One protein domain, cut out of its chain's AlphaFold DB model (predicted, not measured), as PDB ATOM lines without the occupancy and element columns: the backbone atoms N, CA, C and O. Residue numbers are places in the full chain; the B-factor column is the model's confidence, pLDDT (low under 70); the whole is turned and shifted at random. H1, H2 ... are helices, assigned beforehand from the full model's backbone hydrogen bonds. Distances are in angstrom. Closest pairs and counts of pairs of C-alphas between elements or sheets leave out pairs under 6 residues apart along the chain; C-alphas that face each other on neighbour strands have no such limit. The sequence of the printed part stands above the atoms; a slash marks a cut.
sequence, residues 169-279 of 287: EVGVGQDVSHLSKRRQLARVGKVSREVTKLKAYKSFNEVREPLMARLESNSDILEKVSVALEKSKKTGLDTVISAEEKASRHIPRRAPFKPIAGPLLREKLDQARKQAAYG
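AT A GLANCE: This is residues 169 to 279 of the 287 residues of an uncharacterized protein of Psilocybe cyanescens (UniProt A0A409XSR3). One long helix, H1, makes the length of a rod; H2, H3 and H4 gather along its later part, with H2 crossing H3 and H4 steeply. The 111 printed residues hold four named helices, H1 to H4, and no named strand: all helix. The whole is only just extended, close to loose: radius of gyration of the C-alphas 19.9 A, spans 67 by 25 by 22 A.

IN THESE COORDINATES: Find C-alpha 181 at (55.476, 5.456, -39.622); H1 runs 53.5 A to 217, with a kink of 26 degrees near 207. Next come H2, 219 to 231, H3, 237 to 248, and H4, 262 to 278, ending at (78.608, 19.271, -31.259).

HOW THE PARTS SIT: H1, H3 and H4 form a bundle, helices running lengthwise together. H1 touches H4, closest C-alphas Lys 197 and Ala 277, 5.4 A. H2 touches H3, closest C-alphas Val 225 and Ala 243, 5.5 A, at a steep tilt of 52 degrees. Every O i to N i+4 pair is within hydrogen-bond range in H2 and H3, 32 of 33 in H1 and 12 of 13 in H4.

THE WHOLE: The printed part has no cut. H3 to H4 is a long link; pLDDT is under 70 at residues 251 to 262.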
ATOM      1  N   GLU A 169      64.320  12.982 -20.739       91.06
ATOM      2  CA  GLU A 169      64.444  14.409 -21.015       91.06
ATOM      3  C   GLU A 169      64.500  14.750 -22.514       91.06
ATOM      4  O   GLU A 169      64.123  15.850 -22.908       91.06
ATOM      5  N   VAL A 170      64.904  13.798 -23.361       93.94
ATOM      6  CA  VAL A 170      64.883  13.921 -24.831       93.94
ATOM      7  C   VAL A 170      63.696  13.169 -25.452       93.94
ATOM      8  O   VAL A 170      63.620  12.986 -26.666       93.94
ATOM      9  N   GLY A 171      62.738  12.741 -24.625       90.50
ATOM     10  CA  GLY A 171      61.494  12.104 -25.055       90.50
ATOM     11  C   GLY A 171      61.567  10.586 -25.242       90.50
ATOM     12  O   GLY A 171      60.688  10.022 -25.899       90.50
ATOM     13  N   VAL A 172      62.577   9.903 -24.686       94.06
ATOM     14  CA  VAL A 172      62.593   8.430 -24.621       94.06
ATOM     15  C   VAL A 172      61.449   7.958 -23.720       94.06
ATOM     16  O   VAL A 172      61.324   8.405 -22.584       94.06
ATOM     17  N   GLY A 173      60.614   7.049 -24.229       90.88
ATOM     18  CA  GLY A 173      59.473   6.490 -23.493       90.88
ATOM     19  C   GLY A 173      58.156   7.258 -23.646       90.88
ATOM     20  O   GLY A 173      57.151   6.831 -23.088       90.88
ATOM     21  N   GLN A 174      58.121   8.351 -24.419       92.69
ATOM     22  CA  GLN A 174      56.857   9.000 -24.783       92.69
ATOM     23  C   GLN A 174      56.044   8.120 -25.741       92.69
ATOM     24  O   GLN A 174      56.603   7.517 -26.662       92.69
ATOM     25  N   ASP A 175      54.721   8.094 -25.570       95.06
ATOM     26  CA  ASP A 175      53.835   7.391 -26.493       95.06
ATOM     27  C   ASP A 175      53.785   8.106 -27.857       95.06
ATOM     28  O   ASP A 175      53.306   9.234 -28.000       95.06
ATOM     29  N   VAL A 176      54.318   7.433 -28.877       94.25
ATOM     30  CA  VAL A 176      54.383   7.896 -30.273       94.25
ATOM     31  C   VAL A 176      53.525   7.041 -31.209       94.25
ATOM     32  O   VAL A 176      53.643   7.152 -32.434       94.25
ATOM     33  N   SER A 177      52.656   6.191 -30.657       95.06
ATOM     34  CA  SER A 177      51.796   5.278 -31.420       95.06
ATOM     35  C   SER A 177      50.847   6.005 -32.383       95.06
ATOM     36  O   SER A 177      50.593   5.514 -33.479       95.06
ATOM     37  N   HIS A 178      50.409   7.215 -32.028       95.44
ATOM     38  CA  HIS A 178      49.531   8.062 -32.843       95.44
ATOM     39  C   HIS A 178      50.220   8.717 -34.059       95.44
ATOM     40  O   HIS A 178      49.555   9.312 -34.907       95.44
ATOM     41  N   LEU A 179      51.554   8.662 -34.160       96.50
ATOM     42  CA  LEU A 179      52.295   9.250 -35.277       96.50
ATOM     43  C   LEU A 179      52.379   8.288 -36.469       96.50
ATOM     44  O   LEU A 179      52.493   7.078 -36.308       96.50
ATOM     45  N   SER A 180      52.419   8.827 -37.692       97.25
ATOM     46  CA  SER A 180      52.650   8.007 -38.890       97.25
ATOM     47  C   SER A 180      54.043   7.364 -38.890       97.25
ATOM     48  O   SER A 180      54.998   7.947 -38.368       97.25
ATOM     49  N   LYS A 181      54.199   6.203 -39.550       97.50
ATOM     50  CA  LYS A 181      55.476   5.456 -39.622       97.50
ATOM     51  C   LYS A 181      56.671   6.339 -40.014       97.50
ATOM     52  O   LYS A 181      57.720   6.284 -39.380       97.50
ATOM     53  N   ARG A 182      56.503   7.226 -41.005       96.94
ATOM     54  CA  ARG A 182      57.554   8.177 -41.423       96.94
ATOM     55  C   ARG A 182      57.970   9.120 -40.288       96.94
ATOM     56  O   ARG A 182      59.158   9.368 -40.100       96.94
ATOM     57  N   ARG A 183      57.005   9.647 -39.527       96.06
ATOM     58  CA  ARG A 183      57.269  10.544 -38.389       96.06
ATOM     59  C   ARG A 183      57.884   9.789 -37.211       96.06
ATOM     60  O   ARG A 183      58.775  10.336 -36.568       96.06
ATOM     61  N   GLN A 184      57.467   8.545 -36.969       95.81
ATOM     62  CA  GLN A 184      58.078   7.673 -35.962       95.81
ATOM     63  C   GLN A 184      59.567   7.454 -36.259       95.81
ATOM     64  O   GLN A 184      60.397   7.734 -35.399       95.81
ATOM     65  N   LEU A 185      59.927   7.075 -37.493       95.75
ATOM     66  CA  LEU A 185      61.329   6.878 -37.895       95.75
ATOM     67  C   LEU A 185      62.168   8.158 -37.764       95.75
ATOM     68  O   LEU A 185      63.267   8.128 -37.208       95.75
ATOM     69  N   ALA A 186      61.639   9.299 -38.217       96.06
ATOM     70  CA  ALA A 186      62.325  10.585 -38.080       96.06
ATOM     71  C   ALA A 186      62.560  10.957 -36.604       96.06
ATOM     72  O   ALA A 186      63.628  11.460 -36.251       96.06
ATOM     73  N   ARG A 187      61.587  10.670 -35.726       95.25
ATOM     74  CA  ARG A 187      61.741  10.863 -34.280       95.25
ATOM     75  C   ARG A 187      62.768   9.916 -33.681       95.25
ATOM     76  O   ARG A 187      63.604  10.399 -32.933       95.25
ATOM     77  N   VAL A 188      62.762   8.628 -34.028       95.00
ATOM     78  CA  VAL A 188      63.772   7.667 -33.547       95.00
ATOM     79  C   VAL A 188      65.181   8.168 -33.867       95.00
ATOM     80  O   VAL A 188      66.021   8.218 -32.974       95.00
ATOM     81  N   GLY A 189      65.419   8.629 -35.100       92.81
ATOM     82  CA  GLY A 189      66.710   9.193 -35.501       92.81
ATOM     83  C   GLY A 189      67.079  10.499 -34.785       92.81
ATOM     84  O   GLY A 189      68.254  10.744 -34.520       92.81
ATOM     85  N   LYS A 190      66.101  11.353 -34.454       95.75
ATOM     86  CA  LYS A 190      66.341  12.581 -33.678       95.75
ATOM     87  C   LYS A 190      66.659  12.263 -32.215       95.75
ATOM     88  O   LYS A 190      67.682  12.715 -31.707       95.75
ATOM     89  N   VAL A 191      65.811  11.462 -31.573       95.94
ATOM     90  CA  VAL A 191      65.939  11.071 -30.164       95.94
ATOM     91  C   VAL A 191      67.244  10.315 -29.950       95.94
ATOM     92  O   VAL A 191      67.970  10.639 -29.022       95.94
ATOM     93  N   SER A 192      67.620   9.379 -30.830       92.88
ATOM     94  CA  SER A 192      68.885   8.646 -30.688       92.88
ATOM     95  C   SER A 192      70.106   9.571 -30.704       92.88
ATOM     96  O   SER A 192      70.979   9.445 -29.848       92.88
ATOM     97  N   ARG A 193      70.147  10.558 -31.610       92.19
ATOM     98  CA  ARG A 193      71.223  11.564 -31.663       92.19
ATOM     99  C   ARG A 193      71.281  12.405 -30.391       92.19
ATOM    100  O   ARG A 193      72.371  12.677 -29.895       92.19
ATOM    101  N   GLU A 194      70.131  12.826 -29.873       93.00
ATOM    102  CA  GLU A 194      70.056  13.606 -28.635       93.00
ATOM    103  C   GLU A 194      70.461  12.773 -27.409       93.00
ATOM    104  O   GLU A 194      71.250  13.254 -26.600       93.00
ATOM    105  N   VAL A 195      70.041  11.505 -27.319       94.62
ATOM    106  CA  VAL A 195      70.484  10.565 -26.271       94.62
ATOM    107  C   VAL A 195      71.999  10.375 -26.311       94.62
ATOM    108  O   VAL A 195      72.642  10.429 -25.266       94.62
ATOM    109  N   THR A 196      72.595  10.175 -27.491       89.19
ATOM    110  CA  THR A 196      74.054  10.018 -27.623       89.19
ATOM    111  C   THR A 196      74.795  11.268 -27.155       89.19
ATOM    112  O   THR A 196      75.756  11.159 -26.395       89.19
ATOM    113  N   LYS A 197      74.318  12.462 -27.531       88.69
ATOM    114  CA  LYS A 197      74.878  13.729 -27.033       88.69
ATOM    115  C   LYS A 197      74.762  13.838 -25.523       88.69
ATOM    116  O   LYS A 197      75.713  14.230 -24.859       88.69
ATOM    117  N   LEU A 198      73.605  13.482 -24.980       90.38
ATOM    118  CA  LEU A 198      73.350  13.553 -23.553       90.38
ATOM    119  C   LEU A 198      74.253  12.603 -22.765       90.38
ATOM    120  O   LEU A 198      74.810  13.000 -21.746       90.38
ATOM    121  N   LYS A 199      74.459  11.382 -23.266       89.75
ATOM    122  CA  LYS A 199      75.427  10.433 -22.701       89.75
ATOM    123  C   LYS A 199      76.845  11.000 -22.722       89.75
ATOM    124  O   LYS A 199      77.499  10.976 -21.687       89.75
ATOM    125  N   ALA A 200      77.279  11.566 -23.850       86.12
ATOM    126  CA  ALA A 200      78.595  12.199 -23.962       86.12
ATOM    127  C   ALA A 200      78.756  13.392 -22.999       86.12
ATOM    128  O   ALA A 200      79.815  13.582 -22.409       86.12
ATOM    129  N   TYR A 201      77.696  14.180 -22.793       87.81
ATOM    130  CA  TYR A 201      77.688  15.255 -21.801       87.81
ATOM    131  C   TYR A 201      77.790  14.740 -20.369       87.81
ATOM    132  O   TYR A 201      78.553  15.303 -19.588       87.81
ATOM    133  N   LYS A 202      77.024  13.699 -20.021       89.00
ATOM    134  CA  LYS A 202      77.062  13.090 -18.687       89.00
ATOM    135  C   LYS A 202      78.455  12.537 -18.392       89.00
ATOM    136  O   LYS A 202      79.046  12.947 -17.401       89.00
ATOM    137  N   SER A 203      79.031  11.753 -19.306       87.19
ATOM    138  CA  SER A 203      80.384  11.208 -19.135       87.19
ATOM    139  C   SER A 203      81.456  12.301 -19.062       87.19
ATOM    140  O   SER A 203      82.398  12.200 -18.284       87.19
ATOM    141  N   PHE A 204      81.320  13.379 -19.841       86.06
ATOM    142  CA  PHE A 204      82.232  14.521 -19.759       86.06
ATOM    143  C   PHE A 204      82.134  15.239 -18.407       86.06
ATOM    144  O   PHE A 204      83.159  15.584 -17.824       86.06
ATOM    145  N   ASN A 205      80.919  15.464 -17.898       88.88
ATOM    146  CA  ASN A 205      80.710  16.130 -16.612       88.88
ATOM    147  C   ASN A 205      81.211  15.279 -15.438       88.88
ATOM    148  O   ASN A 205      81.841  15.822 -14.537       88.88
ATOM    149  N   GLU A 206      81.003  13.960 -15.479       91.38
ATOM    150  CA  GLU A 206      81.517  13.018 -14.474       91.38
ATOM    151  C   GLU A 206      83.039  13.112 -14.307       91.38
ATOM    152  O   GLU A 206      83.541  12.973 -13.196       91.38
ATOM    153  N   VAL A 207      83.776  13.397 -15.385       90.62
ATOM    154  CA  VAL A 207      85.235  13.591 -15.341       90.62
ATOM    155  C   VAL A 207      85.609  15.046 -15.031       90.62
ATOM    156  O   VAL A 207      86.553  15.302 -14.282       90.62
ATOM    157  N   ARG A 208      84.882  16.020 -15.590       89.44
ATOM    158  CA  ARG A 208      85.175  17.451 -15.421       89.44
ATOM    159  C   ARG A 208      84.974  17.925 -13.987       89.44
ATOM    160  O   ARG A 208      85.844  18.628 -13.487       89.44
ATOM    161  N   GLU A 209      83.844  17.615 -13.362       90.44
ATOM    162  CA  GLU A 209      83.506  18.109 -12.018       90.44
ATOM    163  C   GLU A 209      84.578  17.756 -10.967       90.44
ATOM    164  O   GLU A 209      85.088  18.670 -10.316       90.44
ATOM    165  N   PRO A 210      85.036  16.492 -10.832       92.00
ATOM    166  CA  PRO A 210      86.097  16.168  -9.880       92.00
ATOM    167  C   PRO A 210      87.449  16.783 -10.262       92.00
ATOM    168  O   PRO A 210      88.245  17.108  -9.384       92.00
ATOM    169  N   LEU A 211      87.741  16.965 -11.555       88.19
ATOM    170  CA  LEU A 211      88.941  17.683 -11.993       88.19
ATOM    171  C   LEU A 211      88.886  19.156 -11.575       88.19
ATOM    172  O   LEU A 211      89.853  19.669 -11.018       88.19
ATOM    173  N   MET A 212      87.755  19.825 -11.789       86.50
ATOM    174  CA  MET A 212      87.568  21.217 -11.385       86.50
ATOM    175  C   MET A 212      87.664  21.374  -9.874       86.50
ATOM    176  O   MET A 212      88.402  22.237  -9.417       86.50
ATOM    177  N   ALA A 213      87.023  20.492  -9.105       90.19
ATOM    178  CA  ALA A 213      87.127  20.498  -7.650       90.19
ATOM    179  C   ALA A 213      88.586  20.348  -7.168       90.19
ATOM    180  O   ALA A 213      89.016  21.050  -6.249       90.19
ATOM    181  N   ARG A 214      89.385  19.482  -7.813       87.25
ATOM    182  CA  ARG A 214      90.819  19.307  -7.506       87.25
ATOM    183  C   ARG A 214      91.659  20.535  -7.857       87.25
ATOM    184  O   ARG A 214      92.541  20.896  -7.077       87.25
ATOM    185  N   LEU A 215      91.392  21.176  -8.996       87.31
ATOM    186  CA  LEU A 215      92.093  22.393  -9.417       87.31
ATOM    187  C   LEU A 215      91.713  23.606  -8.561       87.31
ATOM    188  O   LEU A 215      92.585  24.381  -8.185       87.31
ATOM    189  N   GLU A 216      90.439  23.756  -8.205       87.75
ATOM    190  CA  GLU A 216      89.966  24.830  -7.322       87.75
ATOM    191  C   GLU A 216      90.535  24.693  -5.906       87.75
ATOM    192  O   GLU A 216      90.843  25.695  -5.265       87.75
ATOM    193  N   SER A 217      90.766  23.458  -5.454       90.69
ATOM    194  CA  SER A 217      91.447  23.187  -4.184       90.69
ATOM    195  C   SER A 217      92.946  23.527  -4.215       90.69
ATOM    196  O   SER A 217      93.545  23.708  -3.159       90.69
ATOM    197  N   ASN A 218      93.568  23.613  -5.400       90.06
ATOM    198  CA  ASN A 218      95.013  23.804  -5.573       90.06
ATOM    199  C   ASN A 218      95.326  24.927  -6.581       90.06
ATOM    200  O   ASN A 218      95.613  24.666  -7.755       90.06
ATOM    201  N   SER A 219      95.344  26.178  -6.111       86.19
ATOM    202  CA  SER A 219      95.620  27.381  -6.923       86.19
ATOM    203  C   SER A 219      96.878  27.283  -7.786       86.19
ATOM    204  O   SER A 219      96.861  27.684  -8.947       86.19
ATOM    205  N   ASP A 220      97.957  26.723  -7.239       86.94
ATOM    206  CA  ASP A 220      99.259  26.666  -7.906       86.94
ATOM    207  C   ASP A 220      99.227  25.712  -9.105       86.94
ATOM    208  O   ASP A 220      99.866  25.946 -10.134       86.94
ATOM    209  N   ILE A 221      98.470  24.616  -8.981       88.94
ATOM    210  CA  ILE A 221      98.235  23.681 -10.084       88.94
ATOM    211  C   ILE A 221      97.364  24.371 -11.127       88.94
ATOM    212  O   ILE A 221      97.677  24.307 -12.313       88.94
ATOM    213  N   LEU A 222      96.313  25.069 -10.694       89.81
ATOM    214  CA  LEU A 222      95.404  25.782 -11.584       89.81
ATOM    215  C   LEU A 222      96.133  26.833 -12.438       89.81
ATOM    216  O   LEU A 222      95.907  26.872 -13.647       89.81
ATOM    217  N   GLU A 223      97.054  27.612 -11.862       88.38
ATOM    218  CA  GLU A 223      97.871  28.589 -12.602       88.38
ATOM    219  C   GLU A 223      98.846  27.908 -13.583       88.38
ATOM    220  O   GLU A 223      98.978  28.308 -14.741       88.38
ATOM    221  N   LYS A 224      99.499  26.812 -13.179       90.62
ATOM    222  CA  LYS A 224     100.368  26.046 -14.093       90.62
ATOM    223  C   LYS A 224      99.582  25.451 -15.260       90.62
ATOM    224  O   LYS A 224     100.059  25.469 -16.398       90.62
ATOM    225  N   VAL A 225      98.387  24.928 -14.991       90.25
ATOM    226  CA  VAL A 225      97.501  24.359 -16.010       90.25
ATOM    227  C   VAL A 225      96.974  25.455 -16.938       90.25
ATOM    228  O   VAL A 225      96.965  25.238 -18.149       90.25
ATOM    229  N   SER A 226      96.609  26.640 -16.432       88.62
ATOM    230  CA  SER A 226      96.157  27.753 -17.279       88.62
ATOM    231  C   SER A 226      97.257  28.217 -18.234       88.62
ATOM    232  O   SER A 226      97.024  28.285 -19.439       88.62
ATOM    233  N   VAL A 227      98.485  28.410 -17.737       92.38
ATOM    234  CA  VAL A 227      99.642  28.787 -18.567       92.38
ATOM    235  C   VAL A 227      99.962  27.698 -19.598       92.38
ATOM    236  O   VAL A 227     100.261  27.994 -20.758       92.38
ATOM    237  N   ALA A 228      99.891  26.419 -19.213       89.88
ATOM    238  CA  ALA A 228     100.098  25.307 -20.141       89.88
ATOM    239  C   ALA A 228      99.024  25.270 -21.241       89.88
ATOM    240  O   ALA A 228      99.335  25.023 -22.409       89.88
ATOM    241  N   LEU A 229      97.769  25.549 -20.887       87.31
ATOM    242  CA  LEU A 229      96.660  25.602 -21.832       87.31
ATOM    243  C   LEU A 229      96.737  26.817 -22.753       87.31
ATOM    244  O   LEU A 229      96.340  26.695 -23.906       87.31
ATOM    245  N   GLU A 230      97.207  27.976 -22.298       88.81
ATOM    246  CA  GLU A 230      97.446  29.150 -23.152       88.81
ATOM    247  C   GLU A 230      98.501  28.864 -24.222       88.81
ATOM    248  O   GLU A 230      98.311  29.204 -25.388       88.81
ATOM    249  N   LYS A 231      99.576  28.164 -23.842       92.50
ATOM    250  CA  LYS A 231     100.637  27.749 -24.770       92.50
ATOM    251  C   LYS A 231     100.192  26.630 -25.717       92.50
ATOM    252  O   LYS A 231     100.710  26.509 -26.827       92.50
ATOM    253  N   SER A 232      99.246  25.795 -25.293       87.31
ATOM    254  CA  SER A 232      98.704  24.715 -26.114       87.31
ATOM    255  C   SER A 232      97.700  25.240 -27.141       87.31
ATOM    256  O   SER A 232      96.678  25.831 -26.802       87.31
ATOM    257  N   LYS A 233      97.924  24.914 -28.418       87.25
ATOM    258  CA  LYS A 233      96.918  25.106 -29.480       87.25
ATOM    259  C   LYS A 233      95.775  24.086 -29.409       87.25
ATOM    260  O   LYS A 233      94.741  24.283 -30.038       87.25
ATOM    261  N   LYS A 234      95.969  22.972 -28.695       85.31
ATOM    262  CA  LYS A 234      94.962  21.916 -28.559       85.31
ATOM    263  C   LYS A 234      93.980  22.283 -27.451       85.31
ATOM    264  O   LYS A 234      94.402  22.620 -26.346       85.31
ATOM    265  N   THR A 235      92.694  22.156 -27.753       77.94
ATOM    266  CA  THR A 235      91.586  22.282 -26.805       77.94
ATOM    267  C   THR A 235      90.971  20.902 -26.590       77.94
ATOM    268  O   THR A 235      90.646  20.223 -27.559       77.94
ATOM    269  N   GLY A 236      90.835  20.454 -25.343       81.56
ATOM    270  CA  GLY A 236      90.223  19.157 -25.032       81.56
ATOM    271  C   GLY A 236      90.420  18.746 -23.576       81.56
ATOM    272  O   GLY A 236      91.393  19.163 -22.949       81.56
ATOM    273  N   LEU A 237      89.522  17.918 -23.038       81.25
ATOM    274  CA  LEU A 237      89.603  17.457 -21.645       81.25
ATOM    275  C   LEU A 237      90.918  16.718 -21.370       81.25
ATOM    276  O   LEU A 237      91.585  17.003 -20.382       81.25
ATOM    277  N   ASP A 238      91.357  15.880 -22.309       85.12
ATOM    278  CA  ASP A 238      92.604  15.114 -22.200       85.12
ATOM    279  C   ASP A 238      93.835  16.015 -22.074       85.12
ATOM    280  O   ASP A 238      94.804  15.678 -21.392       85.12
ATOM    281  N   THR A 239      93.798  17.194 -22.706       87.69
ATOM    282  CA  THR A 239      94.885  18.176 -22.597       87.69
ATOM    283  C   THR A 239      94.932  18.805 -21.210       87.69
ATOM    284  O   THR A 239      96.022  19.035 -20.692       87.69
ATOM    285  N   VAL A 240      93.765  19.020 -20.593       86.06
ATOM    286  CA  VAL A 240      93.637  19.558 -19.235       86.06
ATOM    287  C   VAL A 240      94.092  18.509 -18.220       86.06
ATOM    288  O   VAL A 240      94.906  18.833 -17.363       86.06
ATOM    289  N   ILE A 241      93.666  17.250 -18.372       88.00
ATOM    290  CA  ILE A 241      94.102  16.119 -17.534       88.00
ATOM    291  C   ILE A 241      95.625  15.943 -17.628       88.00
ATOM    292  O   ILE A 241      96.321  15.926 -16.618       88.00
ATOM    293  N   SER A 242      96.172  15.909 -18.846       90.88
ATOM    294  CA  SER A 242      97.620  15.773 -19.058       90.88
ATOM    295  C   SER A 242      98.412  16.949 -18.472       90.88
ATOM    296  O   SER A 242      99.541  16.774 -18.011       90.88
ATOM    297  N   ALA A 243      97.857  18.164 -18.524       89.94
ATOM    298  CA  ALA A 243      98.468  19.345 -17.923       89.94
ATOM    299  C   ALA A 243      98.408  19.297 -16.388       89.94
ATOM    300  O   ALA A 243      99.413  19.604 -15.748       89.94
ATOM    301  N   GLU A 244      97.282  18.868 -15.805       90.88
ATOM    302  CA  GLU A 244      97.110  18.653 -14.360       90.88
ATOM    303  C   GLU A 244      98.131  17.631 -13.846       90.88
ATOM    304  O   GLU A 244      98.852  17.906 -12.885       90.88
ATOM    305  N   GLU A 245      98.262  16.482 -14.514       91.25
ATOM    306  CA  GLU A 245      99.212  15.433 -14.130       91.25
ATOM    307  C   GLU A 245     100.662  15.925 -14.163       91.25
ATOM    308  O   GLU A 245     101.437  15.656 -13.242       91.25
ATOM    309  N   LYS A 246     101.045  16.683 -15.199       93.19
ATOM    310  CA  LYS A 246     102.388  17.276 -15.300       93.19
ATOM    311  C   LYS A 246     102.633  18.325 -14.219       93.19
ATOM    312  O   LYS A 246     103.703  18.327 -13.613       93.19
ATOM    313  N   ALA A 247     101.658  19.195 -13.963       89.69
ATOM    314  CA  ALA A 247     101.763  20.236 -12.944       89.69
ATOM    315  C   ALA A 247     101.860  19.641 -11.529       89.69
ATOM    316  O   ALA A 247     102.648  20.126 -10.715       89.69
ATOM    317  N   SER A 248     101.131  18.551 -11.274       87.62
ATOM    318  CA  SER A 248     101.100  17.849  -9.987       87.62
ATOM    319  C   SER A 248     102.427  17.165  -9.638       87.62
ATOM    320  O   SER A 248     102.812  17.120  -8.473       87.62
ATOM    321  N   ARG A 249     103.182  16.683 -10.639       89.44
ATOM    322  CA  ARG A 249     104.510  16.059 -10.441       89.44
ATOM    323  C   ARG A 249     105.603  17.043 -10.011       89.44
ATOM    324  O   ARG A 249     106.663  16.618  -9.559       89.44
ATOM    325  N   HIS A 250     105.388  18.345 -10.181       76.25
ATOM    326  CA  HIS A 250     106.387  19.392  -9.940       76.25
ATOM    327  C   HIS A 250     105.879  20.447  -8.959       76.25
ATOM    328  O   HIS A 250     106.035  21.648  -9.189       76.25
ATOM    329  N   ILE A 251     105.238  20.020  -7.870       69.94
ATOM    330  CA  ILE A 251     104.875  20.915  -6.769       69.94
ATOM    331  C   ILE A 251     106.044  20.936  -5.773       69.94
ATOM    332  O   ILE A 251     106.154  20.024  -4.949       69.94
ATOM    333  N   PRO A 252     106.953  21.933  -5.833       64.62
ATOM    334  CA  PRO A 252     107.879  22.166  -4.737       64.62
ATOM    335  C   PRO A 252     107.073  22.544  -3.491       64.62
ATOM    336  O   PRO A 252     106.045  23.219  -3.573       64.62
ATOM    337  N   ARG A 253     107.526  22.100  -2.318       59.25
ATOM    338  CA  ARG A 253     106.877  22.441  -1.050       59.25
ATOM    339  C   ARG A 253     106.942  23.962  -0.832       59.25
ATOM    340  O   ARG A 253     107.996  24.476  -0.487       59.25
ATOM    341  N   ARG A 254     105.782  24.619  -0.978       55.00
ATOM    342  CA  ARG A 254     105.430  25.998  -0.577       55.00
ATOM    343  C   ARG A 254     106.161  27.136  -1.305       55.00
ATOM    344  O   ARG A 254     107.254  27.535  -0.924       55.00
ATOM    345  N   ALA A 255     105.458  27.746  -2.258       52.50
ATOM    346  CA  ALA A 255     105.668  29.129  -2.688       52.50
ATOM    347  C   ALA A 255     104.426  29.975  -2.314       52.50
ATOM    348  O   ALA A 255     103.342  29.411  -2.158       52.50
ATOM    349  N   PRO A 256     104.563  31.298  -2.108       51.91
ATOM    350  CA  PRO A 256     103.450  32.161  -1.722       51.91
ATOM    351  C   PRO A 256     102.462  32.413  -2.873       51.91
ATOM    352  O   PRO A 256     102.839  32.596  -4.028       51.91
ATOM    353  N   PHE A 257     101.190  32.440  -2.489       44.62
ATOM    354  CA  PHE A 257      99.976  32.432  -3.306       44.62
ATOM    355  C   PHE A 257      99.806  33.689  -4.185       44.62
ATOM    356  O   PHE A 257      99.956  34.810  -3.697       44.62
ATOM    357  N   LYS A 258      99.385  33.519  -5.449       55.28
ATOM    358  CA  LYS A 258      98.829  34.590  -6.302       55.28
ATOM    359  C   LYS A 258      97.481  34.148  -6.902       55.28
ATOM    360  O   LYS A 258      97.438  33.141  -7.600       55.28
ATOM    361  N   PRO A 259      96.367  34.863  -6.663       51.38
ATOM    362  CA  PRO A 259      95.047  34.435  -7.133       51.38
ATOM    363  C   PRO A 259      94.636  35.146  -8.432       51.38
ATOM    364  O   PRO A 259      94.102  36.247  -8.350       51.38
ATOM    365  N   ILE A 260      94.867  34.577  -9.632       55.31
ATOM    366  CA  ILE A 260      94.441  35.253 -10.892       55.31
ATOM    367  C   ILE A 260      93.806  34.349 -11.989       55.31
ATOM    368  O   ILE A 260      93.029  34.850 -12.794       55.31
ATOM    369  N   ALA A 261      93.993  33.024 -12.046       61.53
ATOM    370  CA  ALA A 261      93.740  32.294 -13.311       61.53
ATOM    371  C   ALA A 261      92.408  31.504 -13.480       61.53
ATOM    372  O   ALA A 261      92.237  30.791 -14.471       61.53
ATOM    373  N   GLY A 262      91.437  31.611 -12.566       67.81
ATOM    374  CA  GLY A 262      90.192  30.810 -12.601       67.81
ATOM    375  C   GLY A 262      89.279  30.950 -13.847       67.81
ATOM    376  O   GLY A 262      88.760  29.931 -14.318       67.81
ATOM    377  N   PRO A 263      89.052  32.155 -14.414       78.19
ATOM    378  CA  PRO A 263      88.059  32.355 -15.481       78.19
ATOM    379  C   PRO A 263      88.423  31.696 -16.821       78.19
ATOM    380  O   PRO A 263      87.576  31.063 -17.451       78.19
ATOM    381  N   LEU A 264      89.692  31.790 -17.234       76.81
ATOM    382  CA  LEU A 264      90.169  31.285 -18.530       76.81
ATOM    383  C   LEU A 264      90.089  29.756 -18.630       76.81
ATOM    384  O   LEU A 264      89.752  29.202 -19.679       76.81
ATOM    385  N   LEU A 265      90.366  29.059 -17.525       75.38
ATOM    386  CA  LEU A 265      90.295  27.601 -17.467       75.38
ATOM    387  C   LEU A 265      88.850  27.101 -17.633       75.38
ATOM    388  O   LEU A 265      88.599  26.158 -18.391       75.38
ATOM    389  N   ARG A 266      87.895  27.767 -16.969       80.50
ATOM    390  CA  ARG A 266      86.462  27.464 -17.097       80.50
ATOM    391  C   ARG A 266      85.992  27.628 -18.543       80.50
ATOM    392  O   ARG A 266      85.317  26.742 -19.062       80.50
ATOM    393  N   GLU A 267      86.428  28.692 -19.214       85.56
ATOM    394  CA  GLU A 267      86.073  28.948 -20.611       85.56
ATOM    395  C   GLU A 267      86.606  27.862 -21.563       85.56
ATOM    396  O   GLU A 267      85.855  27.336 -22.389       85.56
ATOM    397  N   LYS A 268      87.875  27.449 -21.424       80.75
ATOM    398  CA  LYS A 268      88.450  26.387 -22.273       80.75
ATOM    399  C   LYS A 268      87.788  25.025 -22.056       80.75
ATOM    400  O   LYS A 268      87.603  24.274 -23.017       80.75
ATOM    401  N   LEU A 269      87.384  24.707 -20.827       76.44
ATOM    402  CA  LEU A 269      86.620  23.491 -20.539       76.44
ATOM    403  C   LEU A 269      85.208  23.541 -21.126       76.44
ATOM    404  O   LEU A 269      84.733  22.530 -21.643       76.44
ATOM    405  N   ASP A 270      84.552  24.702 -21.122       81.62
ATOM    406  CA  ASP A 270      83.260  24.875 -21.787       81.62
ATOM    407  C   ASP A 270      83.371  24.779 -23.316       81.62
ATOM    408  O   ASP A 270      82.479  24.233 -23.973       81.62
ATOM    409  N   GLN A 271      84.480  25.231 -23.902       85.00
ATOM    410  CA  GLN A 271      84.769  25.006 -25.320       85.00
ATOM    411  C   GLN A 271      84.977  23.516 -25.627       85.00
ATOM    412  O   GLN A 271      84.363  23.001 -26.564       85.00
ATOM    413  N   ALA A 272      85.757  22.796 -24.809       78.88
ATOM    414  CA  ALA A 272      85.933  21.347 -24.942       78.88
ATOM    415  C   ALA A 272      84.597  20.595 -24.790       78.88
ATOM    416  O   ALA A 272      84.292  19.693 -25.572       78.88
ATOM    417  N   ARG A 273      83.748  21.029 -23.850       79.94
ATOM    418  CA  ARG A 273      82.386  20.519 -23.647       79.94
ATOM    419  C   ARG A 273      81.516  20.694 -24.896       79.94
ATOM    420  O   ARG A 273      80.813  19.767 -25.297       79.94
ATOM    421  N   LYS A 274      81.552  21.873 -25.530       80.56
ATOM    422  CA  LYS A 274      80.830  22.136 -26.787       80.56
ATOM    423  C   LYS A 274      81.375  21.279 -27.935       80.56
ATOM    424  O   LYS A 274      80.583  20.744 -28.704       80.56
ATOM    425  N   GLN A 275      82.694  21.104 -28.034       80.31
ATOM    426  CA  GLN A 275      83.319  20.255 -29.056       80.31
ATOM    427  C   GLN A 275      82.956  18.774 -28.889       80.31
ATOM    428  O   GLN A 275      82.625  18.128 -29.877       80.31
ATOM    429  N   ALA A 276      82.931  18.243 -27.664       75.44
ATOM    430  CA  ALA A 276      82.539  16.855 -27.412       75.44
ATOM    431  C   ALA A 276      81.084  16.564 -27.831       75.44
ATOM    432  O   ALA A 276      80.779  15.494 -28.350       75.44
ATOM    433  N   ALA A 277      80.181  17.531 -27.647       72.50
ATOM    434  CA  ALA A 277      78.759  17.348 -27.929       72.50
ATOM    435  C   ALA A 277      78.315  17.726 -29.350       72.50
ATOM    436  O   ALA A 277      77.342  17.173 -29.872       72.50
ATOM    437  N   TYR A 278      78.985  18.704 -29.961       76.94
ATOM    438  CA  TYR A 278      78.608  19.271 -31.259       76.94
ATOM    439  C   TYR A 278      79.692  19.129 -32.326       76.94
ATOM    440  O   TYR A 278      79.460  19.519 -33.470       76.94
ATOM    441  N   GLY A 279      80.857  18.572 -31.986       78.31
ATOM    442  CA  GLY A 279      81.895  18.248 -32.953       78.31
ATOM    443  C   GLY A 279      81.325  17.379 -34.068       78.31
ATOM    444  O   GLY A 279      80.510  16.488 -33.814       78.31
TER     445      GLY A 279